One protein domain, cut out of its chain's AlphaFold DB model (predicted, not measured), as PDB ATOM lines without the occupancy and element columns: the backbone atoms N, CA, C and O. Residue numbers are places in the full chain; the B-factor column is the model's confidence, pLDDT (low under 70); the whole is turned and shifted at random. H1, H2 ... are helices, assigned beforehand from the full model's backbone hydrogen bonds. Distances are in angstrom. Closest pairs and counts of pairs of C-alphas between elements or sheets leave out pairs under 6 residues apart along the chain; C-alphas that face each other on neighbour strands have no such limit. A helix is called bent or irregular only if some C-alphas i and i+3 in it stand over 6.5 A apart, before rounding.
ATOM      1  N   ILE A   8      73.067   4.635  73.446       82.62
ATOM      2  CA  ILE A   8      74.361   5.110  73.989       82.62
ATOM      3  C   ILE A   8      75.217   5.769  72.888       82.62
ATOM      4  O   ILE A   8      76.051   6.629  73.160       82.62
ATOM      5  N   ALA A   9      74.993   5.390  71.629       83.69
ATOM      6  CA  ALA A   9      75.650   5.981  70.471       83.69
ATOM      7  C   ALA A   9      75.105   7.362  70.052       83.69
ATOM      8  O   ALA A   9      75.756   8.047  69.267       83.69
ATOM      9  N   GLU A  10      73.934   7.788  70.523       82.88
ATOM     10  CA  GLU A  10      73.281   9.026  70.082       82.88
ATOM     11  C   GLU A  10      74.120  10.290  70.338       82.88
ATOM     12  O   GLU A  10      74.326  11.050  69.384       82.88
ATOM     13  N   PRO A  11      74.736  10.484  71.523       85.31
ATOM     14  CA  PRO A  11      75.673  11.586  71.735       85.31
ATOM     15  C   PRO A  11      76.875  11.543  70.781       85.31
ATOM     16  O   PRO A  11      77.336  12.584  70.313       85.31
ATOM     17  N   LEU A  12      77.364  10.347  70.424       83.50
ATOM     18  CA  LEU A  12      78.461  10.195  69.462       83.50
ATOM     19  C   LEU A  12      78.020  10.622  68.060       83.50
ATOM     20  O   LEU A  12      78.744  11.347  67.379       83.50
ATOM     21  N   TYR A  13      76.812  10.245  67.635       80.38
ATOM     22  CA  TYR A  13      76.257  10.707  66.365       80.38
ATOM     23  C   TYR A  13      76.029  12.218  66.355       80.38
ATOM     24  O   TYR A  13      76.287  12.844  65.328       80.38
ATOM     25  N   ALA A  14      75.600  12.817  67.465       82.19
ATOM     26  CA  ALA A  14      75.433  14.263  67.606       82.19
ATOM     27  C   ALA A  14      76.772  15.026  67.642       82.19
ATOM     28  O   ALA A  14      76.844  16.161  67.173       82.19
ATOM     29  N   LEU A  15      77.850  14.398  68.114       83.94
ATOM     30  CA  LEU A  15      79.197  14.970  68.075       83.94
ATOM     31  C   LEU A  15      79.802  14.900  66.669       83.94
ATOM     32  O   LEU A  15      80.221  15.920  66.124       83.94
ATOM     33  N   LEU A  16      79.796  13.717  66.039       79.50
ATOM     34  CA  LEU A  16      80.201  13.547  64.634       79.50
ATOM     35  C   LEU A  16      79.378  14.495  63.752       79.50
ATOM     36  O   LEU A  16      79.898  15.199  62.883       79.50
ATOM     37  N   SER A  17      78.074  14.524  64.046       78.06
ATOM     38  CA  SER A  17      77.165  15.678  63.995       78.06
ATOM     39  C   SER A  17      77.780  17.029  63.648       78.06
ATOM     40  O   SER A  17      77.938  17.455  62.498       78.06
ATOM     41  N   GLU A  18      78.132  17.678  64.734       83.44
ATOM     42  CA  GLU A  18      78.632  19.024  64.814       83.44
ATOM     43  C   GLU A  18      80.032  19.166  64.203       83.44
ATOM     44  O   GLU A  18      80.310  20.131  63.488       83.44
ATOM     45  N   VAL A  19      80.916  18.189  64.425       84.25
ATOM     46  CA  VAL A  19      82.336  18.280  64.057       84.25
ATOM     47  C   VAL A  19      82.541  18.353  62.543       84.25
ATOM     48  O   VAL A  19      83.303  19.194  62.071       84.25
ATOM     49  N   PHE A  20      81.845  17.530  61.759       77.19
ATOM     50  CA  PHE A  20      82.106  17.427  60.316       77.19
ATOM     51  C   PHE A  20      81.308  18.409  59.444       77.19
ATOM     52  O   PHE A  20      81.431  18.372  58.220       77.19
ATOM     53  N   ASP A  21      80.526  19.306  60.057       68.81
ATOM     54  CA  ASP A  21      79.793  20.406  59.405       68.81
ATOM     55  C   ASP A  21      79.140  20.007  58.066       68.81
ATOM     56  O   ASP A  21      79.370  20.600  57.005       68.81
ATOM     57  N   MET A  22      78.354  18.928  58.099       62.47
ATOM     58  CA  MET A  22      77.643  18.432  56.922       62.47
ATOM     59  C   MET A  22      76.446  19.356  56.637       62.47
ATOM     60  O   MET A  22      75.361  19.179  57.196       62.47
ATOM     61  N   ARG A  23      76.648  20.383  55.802       56.41
ATOM     62  CA  ARG A  23      75.610  21.348  55.386       56.41
ATOM     63  C   ARG A  23      74.937  20.947  54.062       56.41
ATOM     64  O   ARG A  23      75.496  20.197  53.269       56.41
ATOM     65  N   GLY A  24      73.736  21.478  53.808       64.19
ATOM     66  CA  GLY A  24      73.012  21.334  52.531       64.19
ATOM     67  C   GLY A  24      72.371  19.956  52.298       64.19
ATOM     68  O   GLY A  24      71.921  19.316  53.247       64.19
ATOM     69  N   VAL A  25      72.339  19.489  51.042       61.06
ATOM     70  CA  VAL A  25      71.786  18.175  50.623       61.06
ATOM     71  C   VAL A  25      72.441  17.012  51.383       61.06
ATOM     72  O   VAL A  25      71.775  16.047  51.760       61.06
ATOM     73  N   PHE A  26      73.722  17.156  51.733       59.69
ATOM     74  CA  PHE A  26      74.454  16.202  52.565       59.69
ATOM     75  C   PHE A  26      73.914  16.101  53.998       59.69
ATOM     76  O   PHE A  26      74.068  15.057  54.619       59.69
ATOM     77  N   ARG A  27      73.223  17.123  54.529       65.81
ATOM     78  CA  ARG A  27      72.587  17.073  55.860       65.81
ATOM     79  C   ARG A  27      71.363  16.157  55.875       65.81
ATOM     80  O   ARG A  27      71.125  15.475  56.869       65.81
ATOM     81  N   TRP A  28      70.597  16.143  54.783       67.50
ATOM     82  CA  TRP A  28      69.468  15.225  54.613       67.50
ATOM     83  C   TRP A  28      69.964  13.797  54.370       67.50
ATOM     84  O   TRP A  28      69.563  12.892  55.095       67.50
ATOM     85  N   LEU A  29      70.925  13.621  53.454       65.50
ATOM     86  CA  LEU A  29      71.538  12.318  53.173       65.50
ATOM     87  C   LEU A  29      72.157  11.696  54.436       65.50
ATOM     88  O   LEU A  29      72.002  10.508  54.696       65.50
ATOM     89  N   ARG A  30      72.795  12.526  55.267       67.06
ATOM     90  CA  ARG A  30      73.340  12.155  56.573       67.06
ATOM     91  C   ARG A  30      72.273  11.719  57.562       67.06
ATOM     92  O   ARG A  30      72.483  10.713  58.225       67.06
ATOM     93  N   LYS A  31      71.175  12.471  57.713       69.94
ATOM     94  CA  LYS A  31      70.088  12.065  58.619       69.94
ATOM     95  C   LYS A  31      69.597  10.676  58.230       69.94
ATOM     96  O   LYS A  31      69.566   9.797  59.078       69.94
ATOM     97  N   THR A  32      69.355  10.453  56.942       70.81
ATOM     98  CA  THR A  32      68.944   9.146  56.422       70.81
ATOM     99  C   THR A  32      70.008   8.068  56.647       70.81
ATOM    100  O   THR A  32      69.663   6.965  57.052       70.81
ATOM    101  N   LEU A  33      71.295   8.374  56.451       71.88
ATOM    102  CA  LEU A  33      72.390   7.422  56.649       71.88
ATOM    103  C   LEU A  33      72.589   7.055  58.125       71.88
ATOM    104  O   LEU A  33      72.746   5.881  58.438       71.88
ATOM    105  N   VAL A  34      72.554   8.029  59.036       75.25
ATOM    106  CA  VAL A  34      72.636   7.789  60.485       75.25
ATOM    107  C   VAL A  34      71.429   6.976  60.942       75.25
ATOM    108  O   VAL A  34      71.613   5.970  61.619       75.25
ATOM    109  N   THR A  35      70.216   7.331  60.503       77.62
ATOM    110  CA  THR A  35      69.009   6.542  60.775       77.62
ATOM    111  C   THR A  35      69.144   5.118  60.228       77.62
ATOM    112  O   THR A  35      68.847   4.161  60.936       77.62
ATOM    113  N   PHE A  36      69.653   4.943  59.008       78.94
ATOM    114  CA  PHE A  36      69.875   3.627  58.406       78.94
ATOM    115  C   PHE A  36      70.905   2.793  59.181       78.94
ATOM    116  O   PHE A  36      70.658   1.621  59.467       78.94
ATOM    117  N   VAL A  37      72.041   3.389  59.561       81.06
ATOM    118  CA  VAL A  37      73.078   2.737  60.374       81.06
ATOM    119  C   VAL A  37      72.536   2.386  61.755       81.06
ATOM    120  O   VAL A  37      72.804   1.299  62.252       81.06
ATOM    121  N   GLN A  38      71.729   3.252  62.363       82.00
ATOM    122  CA  GLN A  38      71.103   2.983  63.653       82.00
ATOM    123  C   GLN A  38      70.092   1.833  63.567       82.00
ATOM    124  O   GLN A  38      70.111   0.955  64.425       82.00
ATOM    125  N   ILE A  39      69.269   1.783  62.517       81.62
ATOM    126  CA  ILE A  39      68.322   0.682  62.285       81.62
ATOM    127  C   ILE A  39      69.067  -0.634  62.023       81.62
ATOM    128  O   ILE A  39      68.718  -1.665  62.592       81.62
ATOM    129  N   THR A  40      70.106  -0.604  61.186       84.88
ATOM    130  CA  THR A  40      70.791  -1.821  60.716       84.88
ATOM    131  C   THR A  40      71.825  -2.337  61.719       84.88
ATOM    132  O   THR A  40      71.959  -3.541  61.919       84.88
ATOM    133  N   TYR A  41      72.553  -1.433  62.379       86.75
ATOM    134  CA  TYR A  41      73.721  -1.742  63.209       86.75
ATOM    135  C   TYR A  41      73.638  -1.201  64.640       86.75
ATOM    136  O   TYR A  41      74.570  -1.422  65.412       86.75
ATOM    137  N   GLY A  42      72.552  -0.532  65.044       86.62
ATOM    138  CA  GLY A  42      72.458   0.128  66.353       86.62
ATOM    139  C   GLY A  42      72.747  -0.799  67.535       86.62
ATOM    140  O   GLY A  42      73.508  -0.433  68.429       86.62
ATOM    141  N   ARG A  43      72.230  -2.039  67.512       87.69
ATOM    142  CA  ARG A  43      72.523  -3.047  68.550       87.69
ATOM    143  C   ARG A  43      74.012  -3.402  68.613       87.69
ATOM    144  O   ARG A  43      74.584  -3.418  69.699       87.69
ATOM    145  N   THR A  44      74.639  -3.649  67.465       89.31
ATOM    146  CA  THR A  44      76.066  -3.996  67.372       89.31
ATOM    147  C   THR A  44      76.953  -2.840  67.820       89.31
ATOM    148  O   THR A  44      77.871  -3.051  68.606       89.31
ATOM    149  N   ILE A  45      76.646  -1.615  67.387       88.81
ATOM    150  CA  ILE A  45      77.383  -0.406  67.774       88.81
ATOM    151  C   ILE A  45      77.267  -0.175  69.283       88.81
ATOM    152  O   ILE A  45      78.278   0.015  69.952       88.81
ATOM    153  N   ASN A  46      76.061  -0.276  69.850       89.50
ATOM    154  CA  ASN A  46      75.862  -0.126  71.293       89.50
ATOM    155  C   ASN A  46      76.601  -1.202  72.097       89.50
ATOM    156  O   ASN A  46      77.163  -0.896  73.148       89.50
ATOM    157  N   ARG A  47      76.636  -2.451  71.610       90.94
ATOM    158  CA  ARG A  47      77.447  -3.507  72.227       90.94
ATOM    159  C   ARG A  47      78.935  -3.155  72.180       90.94
ATOM    160  O   ARG A  47      79.577  -3.190  73.222       90.94
ATOM    161  N   GLN A  48      79.446  -2.734  71.024       93.06
ATOM    162  CA  GLN A  48      80.853  -2.366  70.855       93.06
ATOM    163  C   GLN A  48      81.261  -1.200  71.762       93.06
ATOM    164  O   GLN A  48      82.335  -1.226  72.358       93.06
ATOM    165  N   ILE A  49      80.405  -0.183  71.901       91.69
ATOM    166  CA  ILE A  49      80.655   0.941  72.810       91.69
ATOM    167  C   ILE A  49      80.752   0.436  74.254       91.69
ATOM    168  O   ILE A  49      81.708   0.766  74.950       91.69
ATOM    169  N   LYS A  50      79.812  -0.410  74.696       92.75
ATOM    170  CA  LYS A  50      79.835  -0.989  76.050       92.75
ATOM    171  C   LYS A  50      81.077  -1.841  76.297       92.75
ATOM    172  O   LYS A  50      81.698  -1.697  77.342       92.75
ATOM    173  N   GLU A  51      81.446  -2.696  75.348       95.75
ATOM    174  CA  GLU A  51      82.658  -3.521  75.425       95.75
ATOM    175  C   GLU A  51      83.916  -2.651  75.498       95.75
ATOM    176  O   GLU A  51      84.803  -2.914  76.306       95.75
ATOM    177  N   THR A  52      83.961  -1.562  74.728       95.19
ATOM    178  CA  THR A  52      85.080  -0.611  74.744       95.19
ATOM    179  C   THR A  52      85.185   0.095  76.093       95.19
ATOM    180  O   THR A  52      86.271   0.171  76.656       95.19
ATOM    181  N   ILE A  53      84.064   0.566  76.650       94.06
ATOM    182  CA  ILE A  53      84.029   1.162  77.994       94.06
ATOM    183  C   ILE A  53      84.464   0.126  79.036       94.06
ATOM    184  O   ILE A  53      85.346   0.400  79.841       94.06
ATOM    185  N   SER A  54      83.919  -1.090  78.990       95.94
ATOM    186  CA  SER A  54      84.303  -2.162  79.915       95.94
ATOM    187  C   SER A  54      85.796  -2.484  79.840       95.94
ATOM    188  O   SER A  54      86.406  -2.770  80.867       95.94
ATOM    189  N   TRP A  55      86.388  -2.437  78.647       97.19
ATOM    190  CA  TRP A  55      87.824  -2.610  78.465       97.19
ATOM    191  C   TRP A  55      88.620  -1.432  79.040       97.19
ATOM    192  O   TRP A  55      89.581  -1.659  79.770       97.19
ATOM    193  N   LEU A  56      88.204  -0.184  78.795       96.31
ATOM    194  CA  LEU A  56      88.873   1.009  79.333       96.31
ATOM    195  C   LEU A  56      88.931   1.016  80.868       96.31
ATOM    196  O   LEU A  56      89.903   1.499  81.440       96.31
ATOM    197  N   PHE A  57      87.913   0.458  81.524       95.38
ATOM    198  CA  PHE A  57      87.814   0.384  82.984       95.38
ATOM    199  C   PHE A  57      88.181  -0.992  83.560       95.38
ATOM    200  O   PHE A  57      87.930  -1.248  84.738       95.38
ATOM    201  N   CYS A  58      88.776  -1.891  82.769       97.12
ATOM    202  CA  CYS A  58      89.234  -3.170  83.301       97.12
ATOM    203  C   CYS A  58      90.478  -2.992  84.185       97.12
ATOM    204  O   CYS A  58      91.254  -2.047  84.022       97.12
ATOM    205  N   GLU A  59      90.698  -3.937  85.101       97.19
ATOM    206  CA  GLU A  59      91.795  -3.901  86.078       97.19
ATOM    207  C   GLU A  59      93.165  -3.656  85.426       97.19
ATOM    208  O   GLU A  59      93.948  -2.835  85.901       97.19
ATOM    209  N   HIS A  60      93.424  -4.298  84.283       96.81
ATOM    210  CA  HIS A  60      94.665  -4.123  83.534       96.81
ATOM    211  C   HIS A  60      94.885  -2.671  83.079       96.81
ATOM    212  O   HIS A  60      95.984  -2.134  83.232       96.81
ATOM    213  N   MET A  61      93.842  -2.022  82.553       97.44
ATOM    214  CA  MET A  61      93.918  -0.631  82.103       97.44
ATOM    215  C   MET A  61      94.050   0.331  83.283       97.44
ATOM    216  O   MET A  61      94.867   1.247  83.228       97.44
ATOM    217  N   LEU A  62      93.335   0.087  84.384       96.38
ATOM    218  CA  LEU A  62      93.471   0.881  85.608       96.38
ATOM    219  C   LEU A  62      94.883   0.784  86.196       96.38
ATOM    220  O   LEU A  62      95.465   1.802  86.579       96.38
ATOM    221  N   HIS A  63      95.472  -0.413  86.209       96.44
ATOM    222  CA  HIS A  63      96.864  -0.611  86.600       96.44
ATOM    223  C   HIS A  63      97.822   0.131  85.657       96.44
ATOM    224  O   HIS A  63      98.732   0.824  86.118       96.44
ATOM    225  N   TYR A  64      97.599   0.053  84.340       96.94
ATOM    226  CA  TYR A  64      98.379   0.803  83.356       96.94
ATOM    227  C   TYR A  64      98.313   2.316  83.606       96.94
ATOM    228  O   TYR A  64      99.359   2.957  83.722       96.94
ATOM    229  N   TYR A  65      97.115   2.888  83.758       96.31
ATOM    230  CA  TYR A  65      96.937   4.318  84.020       96.31
ATOM    231  C   TYR A  65      97.590   4.745  85.332       96.31
ATOM    232  O   TYR A  65      98.311   5.741  85.355       96.31
ATOM    233  N   THR A  66      97.411   3.965  86.399       94.38
ATOM    234  CA  THR A  66      98.056   4.216  87.695       94.38
ATOM    235  C   THR A  66      99.576   4.214  87.548       94.38
ATOM    236  O   THR A  66     100.250   5.122  88.029       94.38
ATOM    237  N   GLY A  67     100.127   3.246  86.812       94.38
ATOM    238  CA  GLY A  67     101.553   3.173  86.519       94.38
ATOM    239  C   GLY A  67     102.065   4.373  85.719       94.38
ATOM    240  O   GLY A  67     103.148   4.875  86.012       94.38
ATOM    241  N   VAL A  68     101.302   4.860  84.736       94.94
ATOM    242  CA  VAL A  68     101.639   6.077  83.980       94.94
ATOM    243  C   VAL A  68     101.651   7.292  84.903       94.94
ATOM    244  O   VAL A  68     102.648   8.009  84.935       94.94
ATOM    245  N   VAL A  69     100.600   7.489  85.703       93.00
ATOM    246  CA  VAL A  69     100.498   8.616  86.645       93.00
ATOM    247  C   VAL A  69     101.649   8.596  87.649       93.00
ATOM    248  O   VAL A  69     102.336   9.602  87.809       93.00
ATOM    249  N   LEU A  70     101.920   7.444  88.268       92.44
ATOM    250  CA  LEU A  70     103.020   7.288  89.219       92.44
ATOM    251  C   LEU A  70     104.378   7.575  88.578       92.44
ATOM    252  O   LEU A  70     105.177   8.294  89.162       92.44
ATOM    253  N   LYS A  71     104.641   7.079  87.366       91.12
ATOM    254  CA  LYS A  71     105.906   7.349  86.663       91.12
ATOM    255  C   LYS A  71     106.051   8.809  86.245       91.12
ATOM    256  O   LYS A  71     107.171   9.304  86.190       91.12
ATOM    257  N   SER A  72     104.947   9.484  85.923       89.75
ATOM    258  CA  SER A  72     104.960  10.890  85.520       89.75
ATOM    259  C   SER A  72     105.105  11.843  86.704       89.75
ATOM    260  O   SER A  72     105.797  12.847  86.581       89.75
ATOM    261  N   TRP A  73     104.438  11.565  87.825       88.75
ATOM    262  CA  TRP A  73     104.417  12.464  88.982       88.75
ATOM    263  C   TRP A  73     105.447  12.086  90.042       88.75
ATOM    264  O   TRP A  73     105.978  12.983  90.682       88.75
ATOM    265  N   TRP A  74     105.768  10.799  90.204       91.75
ATOM    266  CA  TRP A  74     106.768  10.286  91.149       91.75
ATOM    267  C   TRP A  74     107.807   9.372  90.475       91.75
ATOM    268  O   TRP A  74     107.912   8.185  90.819       91.75
ATOM    269  N   PRO A  75     108.591   9.873  89.504       87.94
ATOM    270  CA  PRO A  75     109.663   9.084  88.909       87.94
ATOM    271  C   PRO A  75     110.647   8.617  89.997       87.94
ATOM    272  O   PRO A  75     111.244   9.419  90.708       87.94
ATOM    273  N   GLY A  76     110.788   7.298  90.169       84.69
ATOM    274  CA  GLY A  76     111.640   6.724  91.222       84.69
ATOM    275  C   GLY A  76     111.130   6.938  92.655       84.69
ATOM    276  O   GLY A  76     111.908   6.798  93.593       84.69
ATOM    277  N   GLY A  77     109.847   7.273  92.840       87.25
ATOM    278  CA  GLY A  77     109.235   7.494  94.157       87.25
ATOM    279  C   GLY A  77     109.405   8.911  94.714       87.25
ATOM    280  O   GLY A  77     108.903   9.202  95.797       87.25
TER     281      GLY A  77
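This is residues 8 to 77 of the 159 residues of the protein "Sorting nexin-25" of Papilio machaon (UniProt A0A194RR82). What shape do these atoms make? It is an open, angular chain of helices in which the long helix H2 turns a corner between arms H2a and H2b; H1 runs beside H2a with few contacts, and H3 leads off beyond H2b, its residues 59 to 64 and 66 to 73 sticking out. What is it built of? The 70 printed residues hold three named helices, in the order H1, H2, H3, and no named strand; the class is all helix. How spread out is it? It is extended, with a radius of gyration of the C-alphas of 18.7 A and spans of 58 by 26 by 11 A.

Where is the longest helix? H2, residues 25 to 56, was assigned as one helix by its hydrogen bonds but is bent: C-alphas 40 and 43 are 8.1 A apart. Its arms are H2a, residues 25 to 40, 22.4 A long, and H2b, residues 43 to 56, 20.0 A long. Where are the others? H1, residues 10 to 19, is 14.3 A long and begins at C-alpha 10 (73.281, 9.026, 70.082). H3, residues 59 to 73, is 20.9 A long and ends at C-alpha 73 (104.417, 12.464, 88.982).

How do the arms stand? H2a and H2b are about perpendicular, at 82 degrees. What is near them? H1 and H2a are close but not clearly touching, at a shallow tilt of 24 degrees, opposite ways; their closest C-alphas, of Tyr 13 and Val 34, are 7.5 A apart. H2b and H3 are close but not clearly touching, at a steep tilt of 47 degrees, the same way; their closest C-alphas, of Trp 55 and Met 61, are 7.4 A apart. Which stay apart, and how are the backbones? H1 is apart from H2b and H3, and H2a from H3. In H1, H2a, H2b and H3 every O i to N i+4 pair is within hydrogen-bond range.

How large is it? The two C-alphas farthest apart, those of Val 25 and Gly 77, are 58.4 A apart. Are there cuts or long links? The printed part has no cut, and the links H1 to H2 and H2 to H3 are tight. Where is confidence low? Residues 21 to 31 have pLDDT under 70; the mean of the printed part is 84.4.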